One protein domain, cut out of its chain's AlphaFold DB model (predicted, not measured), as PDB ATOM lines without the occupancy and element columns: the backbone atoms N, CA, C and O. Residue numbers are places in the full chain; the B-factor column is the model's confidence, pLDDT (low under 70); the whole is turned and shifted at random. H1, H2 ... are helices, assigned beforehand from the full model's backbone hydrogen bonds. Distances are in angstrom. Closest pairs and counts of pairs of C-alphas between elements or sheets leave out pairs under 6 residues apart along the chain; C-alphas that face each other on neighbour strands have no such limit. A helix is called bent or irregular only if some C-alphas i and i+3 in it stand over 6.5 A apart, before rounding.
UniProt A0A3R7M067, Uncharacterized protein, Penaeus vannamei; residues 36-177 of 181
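AT A GLANCE: This is residues 36 to 177 of the 181 residues of an uncharacterized protein of Penaeus vannamei (UniProt A0A3R7M067). Two helical lobes stand end to end along the longest axis: H1, H5, H6 and H7 make one, and H2, H3 and H4 make the other. The start of H7 meets H4, and the H1 to H2 link and the long stretch from H4 to H5 also join the lobes. The printed part has 142 residues with seven named helices, H1 to H7 in order, and no named strand; the class is all helix. It is compact, with a radius of gyration of the C-alphas of 15.4 A, and spans 44 by 30 by 22 A.

HOW THE PARTS SIT: Begin with H7, residues 159 to 176, the hub, which touches three helices, among them H1, residues 36 to 51. With its residues 170 to 175, H7 touches H1 at a steep tilt of 51 degrees, opposite ways; the closest C-alphas, of Arg 40 and Ile 174, are 5.3 A apart. H1 and H2, residues 54 to 67, meet only through their link. H2 touches H3, residues 72 to 81, at a steep tilt of 50 degrees through its residues 62 to 65, with C-alphas 62 and 72 closest at 7.5 A. H2 also touches H4, residues 96 to 108, at a steep tilt of 52 degrees, opposite ways; H2 touches with its residues 60 to 65 alone and H4 with its residues 102 to 106 alone, and the closest C-alphas, of Cys 64 and Cys 105, are 5.8 A apart. H4 is about perpendicular to H7, at 73 degrees, and touches its residues 159 to 160; C-alphas 104 and 159 are closest, at 6.2 A. H5, residues 121 to 136, and H6, residues 140 to 152, touch as a helical hairpin at a shallow tilt of 8 degrees, closest at C-alphas 136 and 143, 5.7 A. H6 and H7 are another hairpin, at a steep tilt of 43 degrees; C-alphas 149 and 169 are closest, at 5.4 A. H1 touches H5 with residues 50 to 51, about perpendicular at 79 degrees, closest at C-alphas 51 and 135, 6.0 A. Helix packing is mostly crossed, with one of seven tilted pairs shallow. Each O i to N i+4 pair is within hydrogen-bond range in H1 to H6; in H7, 12 of 14 are.

IN THESE COORDINATES: Find C-alpha 36 at (214.626, 221.992, 173.312); from there H1 runs 22.7 A to C-alpha 51. H2 is 20.5 A long, H3 14.2 A, H4 18.1 A, H5 21.9 A and H6 18.2 A. H7 starts at C-alpha 159, (237.306, 236.916, 191.060), and runs 26.5 A to C-alpha 176, (225.446, 224.144, 171.033). H7 is irregular, but only just: C-alphas 160 and 163 are 6.9 A apart.

THE WHOLE: The two C-alphas farthest apart, of Asn 69 and Asp 141, are 44.0 A apart. The printed part has no cut; look for the long links at residues 82 to 95 and 109 to 120. Mean pLDDT of the printed part is 86.2, with residue 51 and residues 82 to 87 under 70.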
ATOM      1  N   GLU A  36     213.239 222.313 173.632       87.25
ATOM      2  CA  GLU A  36     214.626 221.992 173.312       87.25
ATOM      3  C   GLU A  36     215.573 222.677 174.294       87.25
ATOM      4  O   GLU A  36     216.369 222.001 174.950       87.25
ATOM      5  N   CYS A  37     215.398 223.982 174.506       85.88
ATOM      6  CA  CYS A  37     216.193 224.729 175.468       85.88
ATOM      7  C   CYS A  37     216.127 224.114 176.872       85.88
ATOM      8  O   CYS A  37     217.159 223.852 177.483       85.88
ATOM      9  N   LEU A  38     214.931 223.804 177.383       83.38
ATOM     10  CA  LEU A  38     214.779 223.193 178.709       83.38
ATOM     11  C   LEU A  38     215.492 221.839 178.828       83.38
ATOM     12  O   LEU A  38     216.024 221.518 179.893       83.38
ATOM     13  N   SER A  39     215.499 221.042 177.756       85.75
ATOM     14  CA  SER A  39     216.238 219.778 177.708       85.75
ATOM     15  C   SER A  39     217.746 220.021 177.812       85.75
ATOM     16  O   SER A  39     218.420 219.425 178.658       85.75
ATOM     17  N   ARG A  40     218.269 220.959 177.014       86.75
ATOM     18  CA  ARG A  40     219.695 221.305 176.989       86.75
ATOM     19  C   ARG A  40     220.158 221.958 178.290       86.75
ATOM     20  O   ARG A  40     221.153 221.514 178.847       86.75
ATOM     21  N   VAL A  41     219.384 222.887 178.856       84.31
ATOM     22  CA  VAL A  41     219.623 223.488 180.183       84.31
ATOM     23  C   VAL A  41     219.809 222.408 181.244       84.31
ATOM     24  O   VAL A  41     220.804 222.414 181.966       84.31
ATOM     25  N   ARG A  42     218.892 221.435 181.326       81.50
ATOM     26  CA  ARG A  42     219.000 220.341 182.308       81.50
ATOM     27  C   ARG A  42     220.264 219.516 182.103       81.50
ATOM     28  O   ARG A  42     220.911 219.152 183.081       81.50
ATOM     29  N   ARG A  43     220.620 219.228 180.850       83.56
ATOM     30  CA  ARG A  43     221.832 218.470 180.526       83.56
ATOM     31  C   ARG A  43     223.098 219.250 180.872       83.56
ATOM     32  O   ARG A  43     223.920 218.702 181.592       83.56
ATOM     33  N   CYS A  44     223.214 220.518 180.484       84.19
ATOM     34  CA  CYS A  44     224.345 221.381 180.842       84.19
ATOM     35  C   CYS A  44     224.516 221.506 182.366       84.19
ATOM     36  O   CYS A  44     225.621 221.353 182.883       84.19
ATOM     37  N   VAL A  45     223.416 221.672 183.111       80.50
ATOM     38  CA  VAL A  45     223.445 221.681 184.584       80.50
ATOM     39  C   VAL A  45     223.941 220.346 185.149       80.50
ATOM     40  O   VAL A  45     224.727 220.339 186.095       80.50
ATOM     41  N   ASN A  46     223.505 219.213 184.592       77.38
ATOM     42  CA  ASN A  46     223.940 217.891 185.051       77.38
ATOM     43  C   ASN A  46     225.409 217.607 184.719       77.38
ATOM     44  O   ASN A  46     226.110 217.067 185.568       77.38
ATOM     45  N   LEU A  47     225.881 218.005 183.535       79.50
ATOM     46  CA  LEU A  47     227.281 217.863 183.120       79.50
ATOM     47  C   LEU A  47     228.206 218.630 184.060       79.50
ATOM     48  O   LEU A  47     229.163 218.071 184.587       79.50
ATOM     49  N   ARG A  48     227.854 219.882 184.351       77.38
ATOM     50  CA  ARG A  48     228.584 220.707 185.310       77.38
ATOM     51  C   ARG A  48     228.585 220.104 186.715       77.38
ATOM     52  O   ARG A  48     229.623 220.019 187.354       77.38
ATOM     53  N   ARG A  49     227.429 219.645 187.206       72.50
ATOM     54  CA  ARG A  49     227.350 218.969 188.514       72.50
ATOM     55  C   ARG A  49     228.199 217.699 188.561       72.50
ATOM     56  O   ARG A  49     228.734 217.395 189.618       72.50
ATOM     57  N   GLY A  50     228.284 216.970 187.448       70.06
ATOM     58  CA  GLY A  50     229.102 215.767 187.318       70.06
ATOM     59  C   GLY A  50     230.604 216.050 187.281       70.06
ATOM     60  O   GLY A  50     231.370 215.217 187.744       70.06
ATOM     61  N   SER A  51     231.027 217.221 186.792       69.06
ATOM     62  CA  SER A  51     232.444 217.612 186.759       69.06
ATOM     63  C   SER A  51     232.952 218.254 188.056       69.06
ATOM     64  O   SER A  51     234.157 218.466 188.228       69.06
ATOM     65  N   GLU A  52     232.051 218.560 188.988       73.94
ATOM     66  CA  GLU A  52     232.371 219.131 190.291       73.94
ATOM     67  C   GLU A  52     232.548 218.058 191.373       73.94
ATOM     68  O   GLU A  52     231.669 217.226 191.598       73.94
ATOM     69  N   ASP A  53     233.614 218.172 192.173       75.69
ATOM     70  CA  ASP A  53     233.664 217.498 193.472       75.69
ATOM     71  C   ASP A  53     232.739 218.229 194.455       75.69
ATOM     72  O   ASP A  53     233.090 219.216 195.111       75.69
ATOM     73  N   ALA A  54     231.504 217.742 194.513       74.88
ATOM     74  CA  ALA A  54     230.428 218.300 195.310       74.88
ATOM     75  C   ALA A  54     230.742 218.387 196.812       74.88
ATOM     76  O   ALA A  54     230.204 219.288 197.468       74.88
ATOM     77  N   GLN A  55     231.534 217.450 197.340       77.00
ATOM     78  CA  GLN A  55     231.865 217.370 198.759       77.00
ATOM     79  C   GLN A  55     233.043 218.288 199.072       77.00
ATOM     80  O   GLN A  55     232.909 219.149 199.943       77.00
ATOM     81  N   ALA A  56     234.129 218.209 198.297       80.62
ATOM     82  CA  ALA A  56     235.269 219.107 198.460       80.62
ATOM     83  C   ALA A  56     234.852 220.578 198.300       80.62
ATOM     84  O   ALA A  56     235.201 221.415 199.127       80.62
ATOM     85  N   ASN A  57     234.013 220.897 197.304       80.31
ATOM     86  CA  ASN A  57     233.472 222.249 197.127       80.31
ATOM     87  C   ASN A  57     232.688 222.724 198.358       80.31
ATOM     88  O   ASN A  57     232.812 223.879 198.765       80.31
ATOM     89  N   ARG A  58     231.879 221.846 198.963       82.25
ATOM     90  CA  ARG A  58     231.108 222.174 200.167       82.25
ATOM     91  C   ARG A  58     232.025 222.432 201.359       82.25
ATOM     92  O   ARG A  58     231.795 223.396 202.086       82.25
ATOM     93  N   ASP A  59     233.032 221.591 201.559       86.44
ATOM     94  CA  ASP A  59     233.949 221.704 202.692       86.44
ATOM     95  C   ASP A  59     234.805 222.972 202.587       86.44
ATOM     96  O   ASP A  59     234.911 223.712 203.565       86.44
ATOM     97  N   THR A  60     235.278 223.305 201.382       88.94
ATOM     98  CA  THR A  60     235.924 224.589 201.073       88.94
ATOM     99  C   THR A  60     235.020 225.783 201.396       88.94
ATOM    100  O   THR A  60     235.434 226.691 202.113       88.94
ATOM    101  N   ILE A  61     233.766 225.790 200.918       88.56
ATOM    102  CA  ILE A  61     232.823 226.892 201.188       88.56
ATOM    103  C   ILE A  61     232.591 227.049 202.696       88.56
ATOM    104  O   ILE A  61     232.545 228.169 203.202       88.56
ATOM    105  N   LEU A  62     232.459 225.942 203.432       88.94
ATOM    106  CA  LEU A  62     232.262 225.972 204.881       88.94
ATOM    107  C   LEU A  62     233.505 226.429 205.650       88.94
ATOM    108  O   LEU A  62     233.344 226.995 206.730       88.94
ATOM    109  N   ALA A  63     234.714 226.165 205.152       91.25
ATOM    110  CA  ALA A  63     235.949 226.684 205.735       91.25
ATOM    111  C   ALA A  63     236.032 228.206 205.549       91.25
ATOM    112  O   ALA A  63     236.083 228.934 206.539       91.25
ATOM    113  N   CYS A  64     235.870 228.685 204.313       91.94
ATOM    114  CA  CYS A  64     235.864 230.115 203.999       91.94
ATOM    115  C   CYS A  64     234.772 230.884 204.753       91.94
ATOM    116  O   CYS A  64     235.001 231.996 205.227       91.94
ATOM    117  N   ALA A  65     233.590 230.278 204.926       91.56
ATOM    118  CA  ALA A  65     232.499 230.879 205.692       91.56
ATOM    119  C   ALA A  65     232.902 231.145 207.145       91.56
ATOM    120  O   ALA A  65     232.566 232.195 207.686       91.56
ATOM    121  N   ARG A  66     233.644 230.222 207.773       92.38
ATOM    122  CA  ARG A  66     234.131 230.405 209.149       92.38
ATOM    123  C   ARG A  66     235.135 231.547 209.238       92.38
ATOM    124  O   ARG A  66     235.022 232.355 210.151       92.38
ATOM    125  N   GLU A  67     236.064 231.631 208.290       92.44
ATOM    126  CA  GLU A  67     237.073 232.699 208.230       92.44
ATOM    127  C   GLU A  67     236.436 234.083 208.043       92.44
ATOM    128  O   GLU A  67     236.887 235.064 208.626       92.44
ATOM    129  N   ASN A  68     235.317 234.143 207.317       90.81
ATOM    130  CA  ASN A  68     234.552 235.365 207.071       90.81
ATOM    131  C   ASN A  68     233.416 235.602 208.086       90.81
ATOM    132  O   ASN A  68     232.520 236.406 207.839       90.81
ATOM    133  N   ASN A  69     233.426 234.915 209.235       93.12
ATOM    134  CA  ASN A  69     232.429 235.057 210.307       93.12
ATOM    135  C   ASN A  69     230.968 234.798 209.881       93.12
ATOM    136  O   ASN A  69     230.023 235.247 210.539       93.12
ATOM    137  N   ILE A  70     230.756 234.029 208.814       91.88
ATOM    138  CA  ILE A  70     229.430 233.626 208.350       91.88
ATOM    139  C   ILE A  70     228.980 232.389 209.122       91.88
ATOM    140  O   ILE A  70     229.647 231.350 209.168       91.88
ATOM    141  N   ARG A  71     227.785 232.467 209.709       89.00
ATOM    142  CA  ARG A  71     227.239 231.367 210.505       89.00
ATOM    143  C   ARG A  71     226.795 230.213 209.599       89.00
ATOM    144  O   ARG A  71     226.180 230.457 208.558       89.00
ATOM    145  N   PRO A  72     226.943 228.944 210.026       84.44
ATOM    146  CA  PRO A  72     226.463 227.791 209.260       84.44
ATOM    147  C   PRO A  72     224.978 227.869 208.872       84.44
ATOM    148  O   PRO A  72     224.592 227.417 207.797       84.44
ATOM    149  N   LEU A  73     224.143 228.484 209.719       85.88
ATOM    150  CA  LEU A  73     222.722 228.702 209.432       85.88
ATOM    151  C   LEU A  73     222.488 229.654 208.249       85.88
ATOM    152  O   LEU A  73     221.546 229.425 207.493       85.88
ATOM    153  N   GLN A  74     223.337 230.671 208.056       87.50
ATOM    154  CA  GLN A  74     223.259 231.579 206.905       87.50
ATOM    155  C   GLN A  74     223.620 230.838 205.615       87.50
ATOM    156  O   GLN A  74     222.879 230.920 204.640       87.50
ATOM    157  N   ILE A  75     224.675 230.013 205.635       85.00
ATOM    158  CA  ILE A  75     225.034 229.150 204.497       85.00
ATOM    159  C   ILE A  75     223.907 228.158 204.181       85.00
ATOM    160  O   ILE A  75     223.540 227.981 203.022       85.00
ATOM    161  N   ALA A  76     223.309 227.529 205.197       82.44
ATOM    162  CA  ALA A  76     222.195 226.599 205.011       82.44
ATOM    163  C   ALA A  76     220.911 227.287 204.510       82.44
ATOM    164  O   ALA A  76     220.099 226.657 203.829       82.44
ATOM    165  N   ALA A  77     220.684 228.553 204.865       84.25
ATOM    166  CA  ALA A  77     219.594 229.356 204.318       84.25
ATOM    167  C   ALA A  77     219.861 229.715 202.848       84.25
ATOM    168  O   ALA A  77     219.004 229.454 202.008       84.25
ATOM    169  N   ALA A  78     221.067 230.193 202.530       84.19
ATOM    170  CA  ALA A  78     221.490 230.515 201.171       84.19
ATOM    171  C   ALA A  78     221.425 229.290 200.242       84.19
ATOM    172  O   ALA A  78     220.850 229.366 199.165       84.19
ATOM    173  N   LEU A  79     221.894 228.123 200.697       77.25
ATOM    174  CA  LEU A  79     221.791 226.846 199.976       77.25
ATOM    175  C   LEU A  79     220.348 226.423 199.668       77.25
ATOM    176  O   LEU A  79     220.110 225.806 198.637       77.25
ATOM    177  N   ARG A  80     219.398 226.709 200.569       76.62
ATOM    178  CA  ARG A  80     217.971 226.402 200.363       76.62
ATOM    179  C   ARG A  80     217.284 227.417 199.456       76.62
ATOM    180  O   ARG A  80     216.337 227.059 198.763       76.62
ATOM    181  N   ALA A  81     217.715 228.674 199.514       73.00
ATOM    182  CA  ALA A  81     217.188 229.755 198.689       73.00
ATOM    183  C   ALA A  81     217.733 229.712 197.255       73.00
ATOM    184  O   ALA A  81     217.048 230.142 196.327       73.00
ATOM    185  N   ALA A  82     218.948 229.200 197.081       67.88
ATOM    186  CA  ALA A  82     219.587 229.023 195.793       67.88
ATOM    187  C   ALA A  82     218.938 227.859 195.023       67.88
ATOM    188  O   ALA A  82     218.769 226.761 195.555       67.88
ATOM    189  N   GLY A  83     218.596 228.076 193.747       55.62
ATOM    190  CA  GLY A  83     218.083 227.013 192.864       55.62
ATOM    191  C   GLY A  83     219.157 225.989 192.458       55.62
ATOM    192  O   GLY A  83     218.861 224.953 191.857       55.62
ATOM    193  N   GLY A  84     220.415 226.270 192.812       55.84
ATOM    194  CA  GLY A  84     221.599 225.435 192.646       55.84
ATOM    195  C   GLY A  84     222.785 226.008 193.430       55.84
ATOM    196  O   GLY A  84     222.758 227.155 193.855       55.84
ATOM    197  N   LYS A  85     223.853 225.222 193.621       54.97
ATOM    198  CA  LYS A  85     224.999 225.588 194.481       54.97
ATOM    199  C   LYS A  85     225.762 226.858 194.062       54.97
ATOM    200  O   LYS A  85     226.564 227.364 194.833       54.97
ATOM    201  N   GLU A  86     225.550 227.370 192.859       54.06
ATOM    202  CA  GLU A  86     226.298 228.524 192.345       54.06
ATOM    203  C   GLU A  86     225.743 229.866 192.803       54.06
ATOM    204  O   GLU A  86     226.509 230.802 192.993       54.06
ATOM    205  N   GLU A  87     224.438 229.933 193.054       66.06
ATOM    206  CA  GLU A  87     223.765 231.159 193.491       66.06
ATOM    207  C   GLU A  87     223.865 231.338 195.010       66.06
ATOM    208  O   GLU A  87     223.273 232.260 195.561       66.06
ATOM    209  N   ILE A  88     224.587 230.454 195.721       75.75
ATOM    210  CA  ILE A  88     224.709 230.532 197.186       75.75
ATOM    211  C   ILE A  88     225.212 231.917 197.590       75.75
ATOM    212  O   ILE A  88     224.675 232.493 198.528       75.75
ATOM    213  N   PHE A  89     226.203 232.458 196.878       81.50
ATOM    214  CA  PHE A  89     226.753 233.780 197.173       81.50
ATOM    215  C   PHE A  89     225.758 234.909 196.892       81.50
ATOM    216  O   PHE A  89     225.700 235.855 197.665       81.50
ATOM    217  N   ASP A  90     224.907 234.764 195.878       77.44
ATOM    218  CA  ASP A  90     223.882 235.758 195.533       77.44
ATOM    219  C   ASP A  90     222.666 235.699 196.475       77.44
ATOM    220  O   ASP A  90     221.827 236.599 196.494       77.44
ATOM    221  N   LYS A  91     222.533 234.606 197.237       82.81
ATOM    222  CA  LYS A  91     221.495 234.400 198.260       82.81
ATOM    223  C   LYS A  91     222.032 234.508 199.681       82.81
ATOM    224  O   LYS A  91     221.284 234.256 200.630       82.81
ATOM    225  N   LEU A  92     223.312 234.831 199.840       85.88
ATOM    226  CA  LEU A  92     223.919 234.966 201.146       85.88
ATOM    227  C   LEU A  92     223.553 236.326 201.736       85.88
ATOM    228  O   LEU A  92     223.845 237.364 201.154       85.88
ATOM    229  N   ASP A  93     222.929 236.309 202.909       87.12
ATOM    230  CA  ASP A  93     222.620 237.519 203.672       87.12
ATOM    231  C   ASP A  93     223.896 238.037 204.361       87.12
ATOM    232  O   ASP A  93     224.161 237.740 205.531       87.12
ATOM    233  N   ALA A  94     224.745 238.698 203.570       87.44
ATOM    234  CA  ALA A  94     226.033 239.270 203.947       87.44
ATOM    235  C   ALA A  94     226.346 240.507 203.079       87.44
ATOM    236  O   ALA A  94     225.724 240.720 202.039       87.44
ATOM    237  N   SER A  95     227.313 241.337 203.494       89.19
ATOM    238  CA  SER A  95     227.757 242.470 202.670       89.19
ATOM    239  C   SER A  95     228.432 241.991 201.379       89.19
ATOM    240  O   SER A  95     229.005 240.900 201.345       89.19
ATOM    241  N   GLN A  96     228.427 242.830 200.337       84.81
ATOM    242  CA  GLN A  96     229.118 242.524 199.078       84.81
ATOM    243  C   GLN A  96     230.618 242.271 199.301       84.81
ATOM    244  O   GLN A  96     231.149 241.297 198.791       84.81
ATOM    245  N   GLU A  97     231.258 243.060 200.168       88.94
ATOM    246  CA  GLU A  97     232.646 242.846 200.599       88.94
ATOM    247  C   GLU A  97     232.860 241.450 201.209       88.94
ATOM    248  O   GLU A  97     233.798 240.746 200.848       88.94
ATOM    249  N   THR A  98     231.955 240.999 202.086       90.12
ATOM    250  CA  THR A  98     232.027 239.646 202.667       90.12
ATOM    251  C   THR A  98     231.868 238.573 201.587       90.12
ATOM    252  O   THR A  98     232.548 237.549 201.619       90.12
ATOM    253  N   ILE A  99     230.967 238.788 200.627       87.12
ATOM    254  CA  ILE A  99     230.751 237.874 199.502       87.12
ATOM    255  C   ILE A  99     231.995 237.806 198.607       87.12
ATOM    256  O   ILE A  99     232.383 236.715 198.186       87.12
ATOM    257  N   ASP A 100     232.647 238.932 198.343       87.06
ATOM    258  CA  ASP A 100     233.849 238.973 197.513       87.06
ATOM    259  C   ASP A 100     235.033 238.310 198.228       87.06
ATOM    260  O   ASP A 100     235.685 237.448 197.637       87.06
ATOM    261  N   ASN A 101     235.215 238.555 199.531       90.25
ATOM    262  CA  ASN A 101     236.201 237.844 200.354       90.25
ATOM    263  C   ASN A 101     235.945 236.328 200.385       90.25
ATOM    264  O   ASN A 101     236.874 235.523 200.303       90.25
ATOM    265  N   MET A 102     234.676 235.915 200.439       90.38
ATOM    266  CA  MET A 102     234.291 234.507 200.333       90.38
ATOM    267  C   MET A 102     234.673 233.900 198.982       90.38
ATOM    268  O   MET A 102     235.206 232.788 198.938       90.38
ATOM    269  N   ARG A 103     234.406 234.599 197.874       88.50
ATOM    270  CA  ARG A 103     234.760 234.128 196.526       88.50
ATOM    271  C   ARG A 103     236.278 234.028 196.357       88.50
ATOM    272  O   ARG A 103     236.750 233.020 195.827       88.50
ATOM    273  N   ILE A 104     237.019 235.020 196.858       91.25
ATOM    274  CA  ILE A 104     238.485 235.037 196.880       91.25
ATOM    275  C   ILE A 104     239.014 233.822 197.649       91.25
ATOM    276  O   ILE A 104     239.746 233.023 197.069       91.25
ATOM    277  N   CYS A 105     238.560 233.601 198.885       91.94
ATOM    278  CA  CYS A 105     238.981 232.454 199.696       91.94
ATOM    279  C   CYS A 105     238.725 231.109 198.992       91.94
ATOM    280  O   CYS A 105     239.599 230.239 198.937       91.94
ATOM    281  N   VAL A 106     237.542 230.930 198.389       90.12
ATOM    282  CA  VAL A 106     237.210 229.678 197.690       90.12
ATOM    283  C   VAL A 106     238.153 229.434 196.512       90.12
ATOM    284  O   VAL A 106     238.585 228.299 196.310       90.12
ATOM    285  N   LEU A 107     238.490 230.465 195.737       89.44
ATOM    286  CA  LEU A 107     239.372 230.320 194.578       89.44
ATOM    287  C   LEU A 107     240.847 230.187 194.976       89.44
ATOM    288  O   LEU A 107     241.555 229.376 194.380       89.44
ATOM    289  N   GLN A 108     241.288 230.866 196.033       91.44
ATOM    290  CA  GLN A 108     242.619 230.685 196.622       91.44
ATOM    291  C   GLN A 108     242.839 229.268 197.137       91.44
ATOM    292  O   GLN A 108     243.859 228.656 196.834       91.44
ATOM    293  N   SER A 109     241.861 228.698 197.849       89.56
ATOM    294  CA  SER A 109     241.959 227.322 198.358       89.56
ATOM    295  C   SER A 109     242.104 226.271 197.245       89.56
ATOM    296  O   SER A 109     242.514 225.140 197.498       89.56
ATOM    297  N   LYS A 110     241.769 226.650 196.005       85.62
ATOM    298  CA  LYS A 110     241.910 225.843 194.787       85.62
ATOM    299  C   LYS A 110     243.165 226.194 193.978       85.62
ATOM    300  O   LYS A 110     243.368 225.616 192.916       85.62
ATOM    301  N   GLY A 111     243.980 227.139 194.448       87.81
ATOM    302  CA  GLY A 111     245.157 227.644 193.739       87.81
ATOM    303  C   GLY A 111     244.821 228.439 192.473       87.81
ATOM    304  O   GLY A 111     245.640 228.497 191.562       87.81
ATOM    305  N   LEU A 112     243.610 229.000 192.384       89.31
ATOM    306  CA  LEU A 112     243.107 229.698 191.195       89.31
ATOM    307  C   LEU A 112     243.147 231.223 191.313       89.31
ATOM    308  O   LEU A 112     243.053 231.899 190.293       89.31
ATOM    309  N   ALA A 113     243.264 231.754 192.528       92.31
ATOM    310  CA  ALA A 113     243.374 233.184 192.777       92.31
ATOM    311  C   ALA A 113     244.506 233.487 193.766       92.31
ATOM    312  O   ALA A 113     244.830 232.643 194.604       92.31
ATOM    313  N   ASP A 114     245.079 234.684 193.669       92.44
ATOM    314  CA  ASP A 114     246.018 235.229 194.655       92.44
ATOM    315  C   ASP A 114     245.297 235.965 195.805       92.44
ATOM    316  O   ASP A 114     244.063 236.025 195.855       92.44
ATOM    317  N   GLU A 115     246.067 236.528 196.744       89.25
ATOM    318  CA  GLU A 115     245.565 237.315 197.887       89.25
ATOM    319  C   GLU A 115     244.742 238.552 197.506       89.25
ATOM    320  O   GLU A 115     243.873 238.967 198.269       89.25
ATOM    321  N   ASN A 116     244.956 239.085 196.303       91.31
ATOM    322  CA  ASN A 116     244.286 240.276 195.790       91.31
ATOM    323  C   ASN A 116     243.070 239.936 194.913       91.31
ATOM    324  O   ASN A 116     242.414 240.836 194.390       91.31
ATOM    325  N   GLY A 117     242.764 238.648 194.731       90.81
ATOM    326  CA  GLY A 117     241.679 238.197 193.867       90.81
ATOM    327  C   GLY A 117     242.012 238.245 192.374       90.81
ATOM    328  O   GLY A 117     241.089 238.178 191.558       90.81
ATOM    329  N   ASN A 118     243.291 238.328 191.997       96.00
ATOM    330  CA  ASN A 118     243.709 238.121 190.612       96.00
ATOM    331  C   ASN A 118     243.698 236.628 190.298       96.00
ATOM    332  O   ASN A 118     244.117 235.806 191.113       96.00
ATOM    333  N   ILE A 119     243.245 236.282 189.100       94.06
ATOM    334  CA  ILE A 119     243.125 234.908 188.627       94.06
ATOM    335  C   ILE A 119     244.121 234.666 187.503       94.06
ATOM    336  O   ILE A 119     244.231 235.447 186.560       94.06
ATOM    337  N   ASN A 120     244.804 233.523 187.563       90.31
ATOM    338  CA  ASN A 120     245.477 232.986 186.389       90.31
ATOM    339  C   ASN A 120     244.431 232.280 185.512       90.31
ATOM    340  O   ASN A 120     244.133 231.098 185.706       90.31
ATOM    341  N   GLY A 121     243.840 233.031 184.578       92.19
ATOM    342  CA  GLY A 121     242.779 232.537 183.701       92.19
ATOM    343  C   GLY A 121     243.204 231.327 182.865       92.19
ATOM    344  O   GLY A 121     242.410 230.409 182.674       92.19
ATOM    345  N   GLU A 122     244.467 231.271 182.430       93.69
ATOM    346  CA  GLU A 122     245.015 230.141 181.668       93.69
ATOM    347  C   GLU A 122     245.097 228.874 182.524       93.69
ATOM    348  O   GLU A 122     244.662 227.805 182.095       93.69
ATOM    349  N   LEU A 123     245.584 228.992 183.765       90.44
ATOM    350  CA  LEU A 123     245.611 227.877 184.714       90.44
ATOM    351  C   LEU A 123     244.194 227.395 185.045       90.44
ATOM    352  O   LEU A 123     243.949 226.189 185.087       90.44
ATOM    353  N   MET A 124     243.255 228.325 185.255       90.75
ATOM    354  CA  MET A 124     241.848 227.980 185.462       90.75
ATOM    355  C   MET A 124     241.292 227.214 184.258       90.75
ATOM    356  O   MET A 124     240.661 226.174 184.444       90.75
ATOM    357  N   SER A 125     241.557 227.689 183.038       92.50
ATOM    358  CA  SER A 125     241.131 227.028 181.805       92.50
ATOM    359  C   SER A 125     241.705 225.616 181.694       92.50
ATOM    360  O   SER A 125     240.951 224.667 181.504       92.50
ATOM    361  N   ALA A 126     243.012 225.447 181.906       92.06
ATOM    362  CA  ALA A 126     243.668 224.143 181.843       92.06
ATOM    363  C   ALA A 126     243.080 223.137 182.853       92.06
ATOM    364  O   ALA A 126     242.807 221.991 182.500       92.06
ATOM    365  N   GLN A 127     242.807 223.569 184.091       89.38
ATOM    366  CA  GLN A 127     242.175 222.711 185.102       89.38
ATOM    367  C   GLN A 127     240.726 222.341 184.750       89.38
ATOM    368  O   GLN A 127     240.265 221.244 185.078       89.38
ATOM    369  N   ILE A 128     239.976 223.253 184.122       89.31
ATOM    370  CA  ILE A 128     238.618 222.965 183.644       89.31
ATOM    371  C   ILE A 128     238.682 221.961 182.494       89.31
ATOM    372  O   ILE A 128     237.944 220.978 182.522       89.31
ATOM    373  N   GLU A 129     239.573 222.165 181.524       92.00
ATOM    374  CA  GLU A 129     239.777 221.254 180.397       92.00
ATOM    375  C   GLU A 129     240.114 219.834 180.868       92.00
ATOM    376  O   GLU A 129     239.468 218.878 180.439       92.00
ATOM    377  N   GLU A 130     241.070 219.690 181.789       91.31
ATOM    378  CA  GLU A 130     241.453 218.393 182.356       91.31
ATOM    379  C   GLU A 130     240.237 217.666 182.953       91.31
ATOM    380  O   GLU A 130     239.979 216.498 182.647       91.31
ATOM    381  N   LYS A 131     239.424 218.376 183.745       87.19
ATOM    382  CA  LYS A 131     238.206 217.814 184.346       87.19
ATOM    383  C   LYS A 131     237.137 217.480 183.321       87.19
ATOM    384  O   LYS A 131     236.435 216.485 183.497       87.19
ATOM    385  N   LEU A 132     236.966 218.295 182.283       89.31
ATOM    386  CA  LEU A 132     236.018 218.001 181.210       89.31
ATOM    387  C   LEU A 132     236.417 216.712 180.496       89.31
ATOM    388  O   LEU A 132     235.581 215.823 180.352       89.31
ATOM    389  N   ARG A 133     237.696 216.565 180.133       91.12
ATOM    390  CA  ARG A 133     238.212 215.354 179.477       91.12
ATOM    391  C   ARG A 133     238.038 214.114 180.351       91.12
ATOM    392  O   ARG A 133     237.538 213.108 179.862       91.12
ATOM    393  N   ALA A 134     238.369 214.205 181.640       88.88
ATOM    394  CA  ALA A 134     238.234 213.086 182.572       88.88
ATOM    395  C   ALA A 134     236.773 212.648 182.788       88.88
ATOM    396  O   ALA A 134     236.495 211.458 182.900       88.88
ATOM    397  N   ASN A 135     235.827 213.591 182.843       85.06
ATOM    398  CA  ASN A 135     234.427 213.280 183.155       85.06
ATOM    399  C   ASN A 135     233.562 212.988 181.919       85.06
ATOM    400  O   ASN A 135     232.467 212.444 182.065       85.06
ATOM    401  N   LEU A 136     234.017 213.359 180.717       87.19
ATOM    402  CA  LEU A 136     233.247 213.251 179.471       87.19
ATOM    403  C   LEU A 136     233.883 212.316 178.433       87.19
ATOM    404  O   LEU A 136     233.467 212.332 177.277       87.19
ATOM    405  N   GLU A 137     234.836 211.466 178.829       85.06
ATOM    406  CA  GLU A 137     235.488 210.483 177.946       85.06
ATOM    407  C   GLU A 137     234.474 209.618 177.166       85.06
ATOM    408  O   GLU A 137     234.642 209.362 175.977       85.06
ATOM    409  N   GLY A 138     233.360 209.235 177.802       85.00
ATOM    410  CA  GLY A 138     232.276 208.465 177.178       85.00
ATOM    411  C   GLY A 138     231.250 209.292 176.390       85.00
ATOM    412  O   GLY A 138     230.178 208.783 176.062       85.00
ATOM    413  N   SER A 139     231.491 210.582 176.153       88.31
ATOM    414  CA  SER A 139     230.544 211.499 175.500       88.31
ATOM    415  C   SER A 139     231.274 212.536 174.630       88.31
ATOM    416  O   SER A 139     231.227 213.727 174.943       88.31
ATOM    417  N   PRO A 140     231.929 212.112 173.528       89.25
ATOM    418  CA  PRO A 140     232.799 212.971 172.717       89.25
ATOM    419  C   PRO A 140     232.087 214.213 172.161       89.25
ATOM    420  O   PRO A 140     232.606 215.313 172.301       89.25
ATOM    421  N   ASP A 141     230.854 214.078 171.663       88.94
ATOM    422  CA  ASP A 141     230.085 215.223 171.144       88.94
ATOM    423  C   ASP A 141     229.815 216.289 172.220       88.94
ATOM    424  O   ASP A 141     229.718 217.483 171.941       88.94
ATOM    425  N   VAL A 142     229.668 215.860 173.476       89.62
ATOM    426  CA  VAL A 142     229.461 216.762 174.614       89.62
ATOM    427  C   VAL A 142     230.779 217.400 175.036       89.62
ATOM    428  O   VAL A 142     230.806 218.587 175.359       89.62
ATOM    429  N   LEU A 143     231.864 216.622 175.030       90.81
ATOM    430  CA  LEU A 143     233.204 217.115 175.323       90.81
ATOM    431  C   LEU A 143     233.603 218.219 174.336       90.81
ATOM    432  O   LEU A 143     234.008 219.288 174.781       90.81
ATOM    433  N   ASP A 144     233.406 218.009 173.034       93.88
ATOM    434  CA  ASP A 144     233.744 218.992 171.999       93.88
ATOM    435  C   ASP A 144     232.989 220.313 172.190       93.88
ATOM    436  O   ASP A 144     233.591 221.385 172.130       93.88
ATOM    437  N   VAL A 145     231.690 220.260 172.507       93.19
ATOM    438  CA  VAL A 145     230.902 221.465 172.822       93.19
ATOM    439  C   VAL A 145     231.474 222.203 174.030       93.19
ATOM    440  O   VAL A 145     231.651 223.417 173.980       93.19
ATOM    441  N   MET A 146     231.796 221.490 175.110       92.44
ATOM    442  CA  MET A 146     232.316 222.121 176.325       92.44
ATOM    443  C   MET A 146     233.728 222.695 176.136       92.44
ATOM    444  O   MET A 146     234.036 223.736 176.712       92.44
ATOM    445  N   LEU A 147     234.578 222.051 175.330       94.19
ATOM    446  CA  LEU A 147     235.914 222.558 175.003       94.19
ATOM    447  C   LEU A 147     235.850 223.784 174.083       94.19
ATOM    448  O   LEU A 147     236.596 224.739 174.292       94.19
ATOM    449  N   ASN A 148     234.924 223.804 173.123       94.88
ATOM    450  CA  ASN A 148     234.683 224.980 172.284       94.88
ATOM    451  C   ASN A 148     234.133 226.160 173.102       94.88
ATOM    452  O   ASN A 148     234.577 227.297 172.919       94.88
ATOM    453  N   ALA A 149     233.230 225.897 174.051       92.88
ATOM    454  CA  ALA A 149     232.759 226.906 174.998       92.88
ATOM    455  C   ALA A 149     233.924 227.475 175.823       92.88
ATOM    456  O   ALA A 149     234.072 228.688 175.954       92.88
ATOM    457  N   LEU A 150     234.798 226.605 176.334       93.62
ATOM    458  CA  LEU A 150     235.965 227.013 177.112       93.62
ATOM    459  C   LEU A 150     236.942 227.884 176.310       93.62
ATOM    460  O   LEU A 150     237.440 228.871 176.839       93.62
ATOM    461  N   ALA A 151     237.173 227.550 175.040       94.94
ATOM    462  CA  ALA A 151     238.062 228.304 174.160       94.94
ATOM    463  C   ALA A 151     237.478 229.652 173.691       94.94
ATOM    464  O   ALA A 151     238.235 230.559 173.348       94.94
ATOM    465  N   SER A 152     236.149 229.785 173.641       94.06
ATOM    466  CA  SER A 152     235.469 230.990 173.142       94.06
ATOM    467  C   SER A 152     235.125 232.005 174.234       94.06
ATOM    468  O   SER A 152     235.038 233.202 173.956       94.06
ATOM    469  N   CYS A 153     234.951 231.555 175.478       93.50
ATOM    470  CA  CYS A 153     234.653 232.431 176.602       93.50
ATOM    471  C   CYS A 153     235.888 233.213 177.067       93.50
ATOM    472  O   CYS A 153     236.966 232.657 177.259       93.50
ATOM    473  N   THR A 154     235.717 234.516 177.310       96.38
ATOM    474  CA  THR A 154     236.782 235.368 177.857       96.38
ATOM    475  C   THR A 154     237.219 234.859 179.227       96.38
ATOM    476  O   THR A 154     236.403 234.756 180.142       96.38
ATOM    477  N   LEU A 155     238.510 234.549 179.362       94.94
ATOM    478  CA  LEU A 155     239.075 234.056 180.613       94.94
ATOM    479  C   LEU A 155     238.999 235.135 181.706       94.94
ATOM    480  O   LEU A 155     239.286 236.302 181.427       94.94
ATOM    481  N   PRO A 156     238.644 234.765 182.948       93.31
ATOM    482  CA  PRO A 156     238.551 235.720 184.040       93.31
ATOM    483  C   PRO A 156     239.948 236.191 184.459       93.31
ATOM    484  O   PRO A 156     240.852 235.372 184.646       93.31
ATOM    485  N   ALA A 157     240.108 237.502 184.641       95.19
ATOM    486  CA  ALA A 157     241.329 238.096 185.185       95.19
ATOM    487  C   ALA A 157     241.226 238.292 186.704       95.19
ATOM    488  O   ALA A 157     242.234 238.311 187.408       95.19
ATOM    489  N   THR A 158     240.002 238.411 187.216       93.56
ATOM    490  CA  THR A 158     239.706 238.638 188.627       93.56
ATOM    491  C   THR A 158     238.549 237.770 189.106       93.56
ATOM    492  O   THR A 158     237.746 237.252 188.326       93.56
ATOM    493  N   VAL A 159     238.420 237.634 190.424       87.81
ATOM    494  CA  VAL A 159     237.306 236.916 191.060       87.81
ATOM    495  C   VAL A 159     235.933 237.483 190.684       87.81
ATOM    496  O   VAL A 159     234.976 236.713 190.565       87.81
ATOM    497  N   SER A 160     235.830 238.792 190.440       85.50
ATOM    498  CA  SER A 160     234.590 239.427 189.980       85.50
ATOM    499  C   SER A 160     234.169 239.014 188.569       85.50
ATOM    500  O   SER A 160     232.979 239.076 188.277       85.50
ATOM    501  N   ASP A 161     235.092 238.533 187.730       87.81
ATOM    502  CA  ASP A 161     234.802 238.129 186.343       87.81
ATOM    503  C   ASP A 161     234.275 236.685 186.251       87.81
ATOM    504  O   ASP A 161     233.695 236.265 185.248       87.81
ATOM    505  N   VAL A 162     234.470 235.887 187.308       86.31
ATOM    506  CA  VAL A 162     234.109 234.459 187.335       86.31
ATOM    507  C   VAL A 162     232.620 234.200 187.059       86.31
ATOM    508  O   VAL A 162     232.327 233.244 186.334       86.31
ATOM    509  N   PRO A 163     231.657 234.981 187.594       82.31
ATOM    510  CA  PRO A 163     230.247 234.823 187.248       82.31
ATOM    511  C   PRO A 163     229.973 234.969 185.745       82.31
ATOM    512  O   PRO A 163     229.250 234.144 185.184       82.31
ATOM    513  N   ASP A 164     230.587 235.952 185.081       85.12
ATOM    514  CA  ASP A 164     230.396 236.190 183.647       85.12
ATOM    515  C   ASP A 164     231.026 235.081 182.803       85.12
ATOM    516  O   ASP A 164     230.387 234.561 181.883       85.12
ATOM    517  N   PHE A 165     232.224 234.625 183.176       88.75
ATOM    518  CA  PHE A 165     232.857 233.465 182.553       88.75
ATOM    519  C   PHE A 165     231.974 232.205 182.653       88.75
ATOM    520  O   PHE A 165     231.714 231.532 181.654       88.75
ATOM    521  N   ARG A 166     231.414 231.912 183.836       85.38
ATOM    522  CA  ARG A 166     230.489 230.776 184.038       85.38
ATOM    523  C   ARG A 166     229.196 230.915 183.243       85.38
ATOM    524  O   ARG A 166     228.679 229.920 182.722       85.38
ATOM    525  N   LYS A 167     228.655 232.133 183.168       84.38
ATOM    526  CA  LYS A 167     227.463 232.437 182.376       84.38
ATOM    527  C   LYS A 167     227.723 232.191 180.894       84.38
ATOM    528  O   LYS A 167     226.875 231.583 180.241       84.38
ATOM    529  N   CYS A 168     228.888 232.597 180.391       88.56
ATOM    530  CA  CYS A 168     229.312 232.319 179.023       88.56
ATOM    531  C   CYS A 168     229.359 230.808 178.751       88.56
ATOM    532  O   CYS A 168     228.632 230.339 177.877       88.56
ATOM    533  N   LEU A 169     230.077 230.030 179.575       88.56
ATOM    534  CA  LEU A 169     230.164 228.567 179.429       88.56
ATOM    535  C   LEU A 169     228.784 227.895 179.422       88.56
ATOM    536  O   LEU A 169     228.510 227.003 178.622       88.56
ATOM    537  N   SER A 170     227.903 228.326 180.328       86.25
ATOM    538  CA  SER A 170     226.553 227.769 180.440       86.25
ATOM    539  C   SER A 170     225.706 228.099 179.214       86.25
ATOM    540  O   SER A 170     225.001 227.229 178.709       86.25
ATOM    541  N   THR A 171     225.784 229.341 178.733       86.88
ATOM    542  CA  THR A 171     225.040 229.797 177.553       86.88
ATOM    543  C   THR A 171     225.509 229.053 176.311       86.88
ATOM    544  O   THR A 171     224.680 228.498 175.595       86.88
ATOM    545  N   ASP A 172     226.821 228.960 176.098       89.81
ATOM    546  CA  ASP A 172     227.377 228.292 174.923       89.81
ATOM    547  C   ASP A 172     227.075 226.785 174.924       89.81
ATOM    548  O   ASP A 172     226.635 226.235 173.914       89.81
ATOM    549  N   CYS A 173     227.143 226.137 176.096       89.00
ATOM    550  CA  CYS A 173     226.653 224.769 176.257       89.00
ATOM    551  C   CYS A 173     225.182 224.648 175.832       89.00
ATOM    552  O   CYS A 173     224.836 223.773 175.047       89.00
ATOM    553  N   ILE A 174     224.291 225.522 176.307       89.25
ATOM    554  CA  ILE A 174     222.857 225.439 175.979       89.25
ATOM    555  C   ILE A 174     222.619 225.622 174.474       89.25
ATOM    556  O   ILE A 174     221.828 224.878 173.886       89.25
ATOM    557  N   GLN A 175     223.310 226.571 173.844       88.94
ATOM    558  CA  GLN A 175     223.142 226.881 172.424       88.94
ATOM    559  C   GLN A 175     223.670 225.772 171.506       88.94
ATOM    560  O   GLN A 175     223.066 225.507 170.465       88.94
ATOM    561  N   ASN A 176     224.728 225.068 171.915       90.94
ATOM    562  CA  ASN A 176     225.446 224.144 171.033       90.94
ATOM    563  C   ASN A 176     225.323 222.662 171.409       90.94
ATOM    564  O   ASN A 176     225.644 221.804 170.588       90.94
ATOM    565  N   LEU A 177     224.834 222.319 172.608       89.12
ATOM    566  CA  LEU A 177     224.685 220.917 173.002       89.12
ATOM    567  C   LEU A 177     223.680 220.208 172.073       89.12
ATOM    568  O   LEU A 177     222.543 220.674 171.969       89.12
TER     569      LEU A 177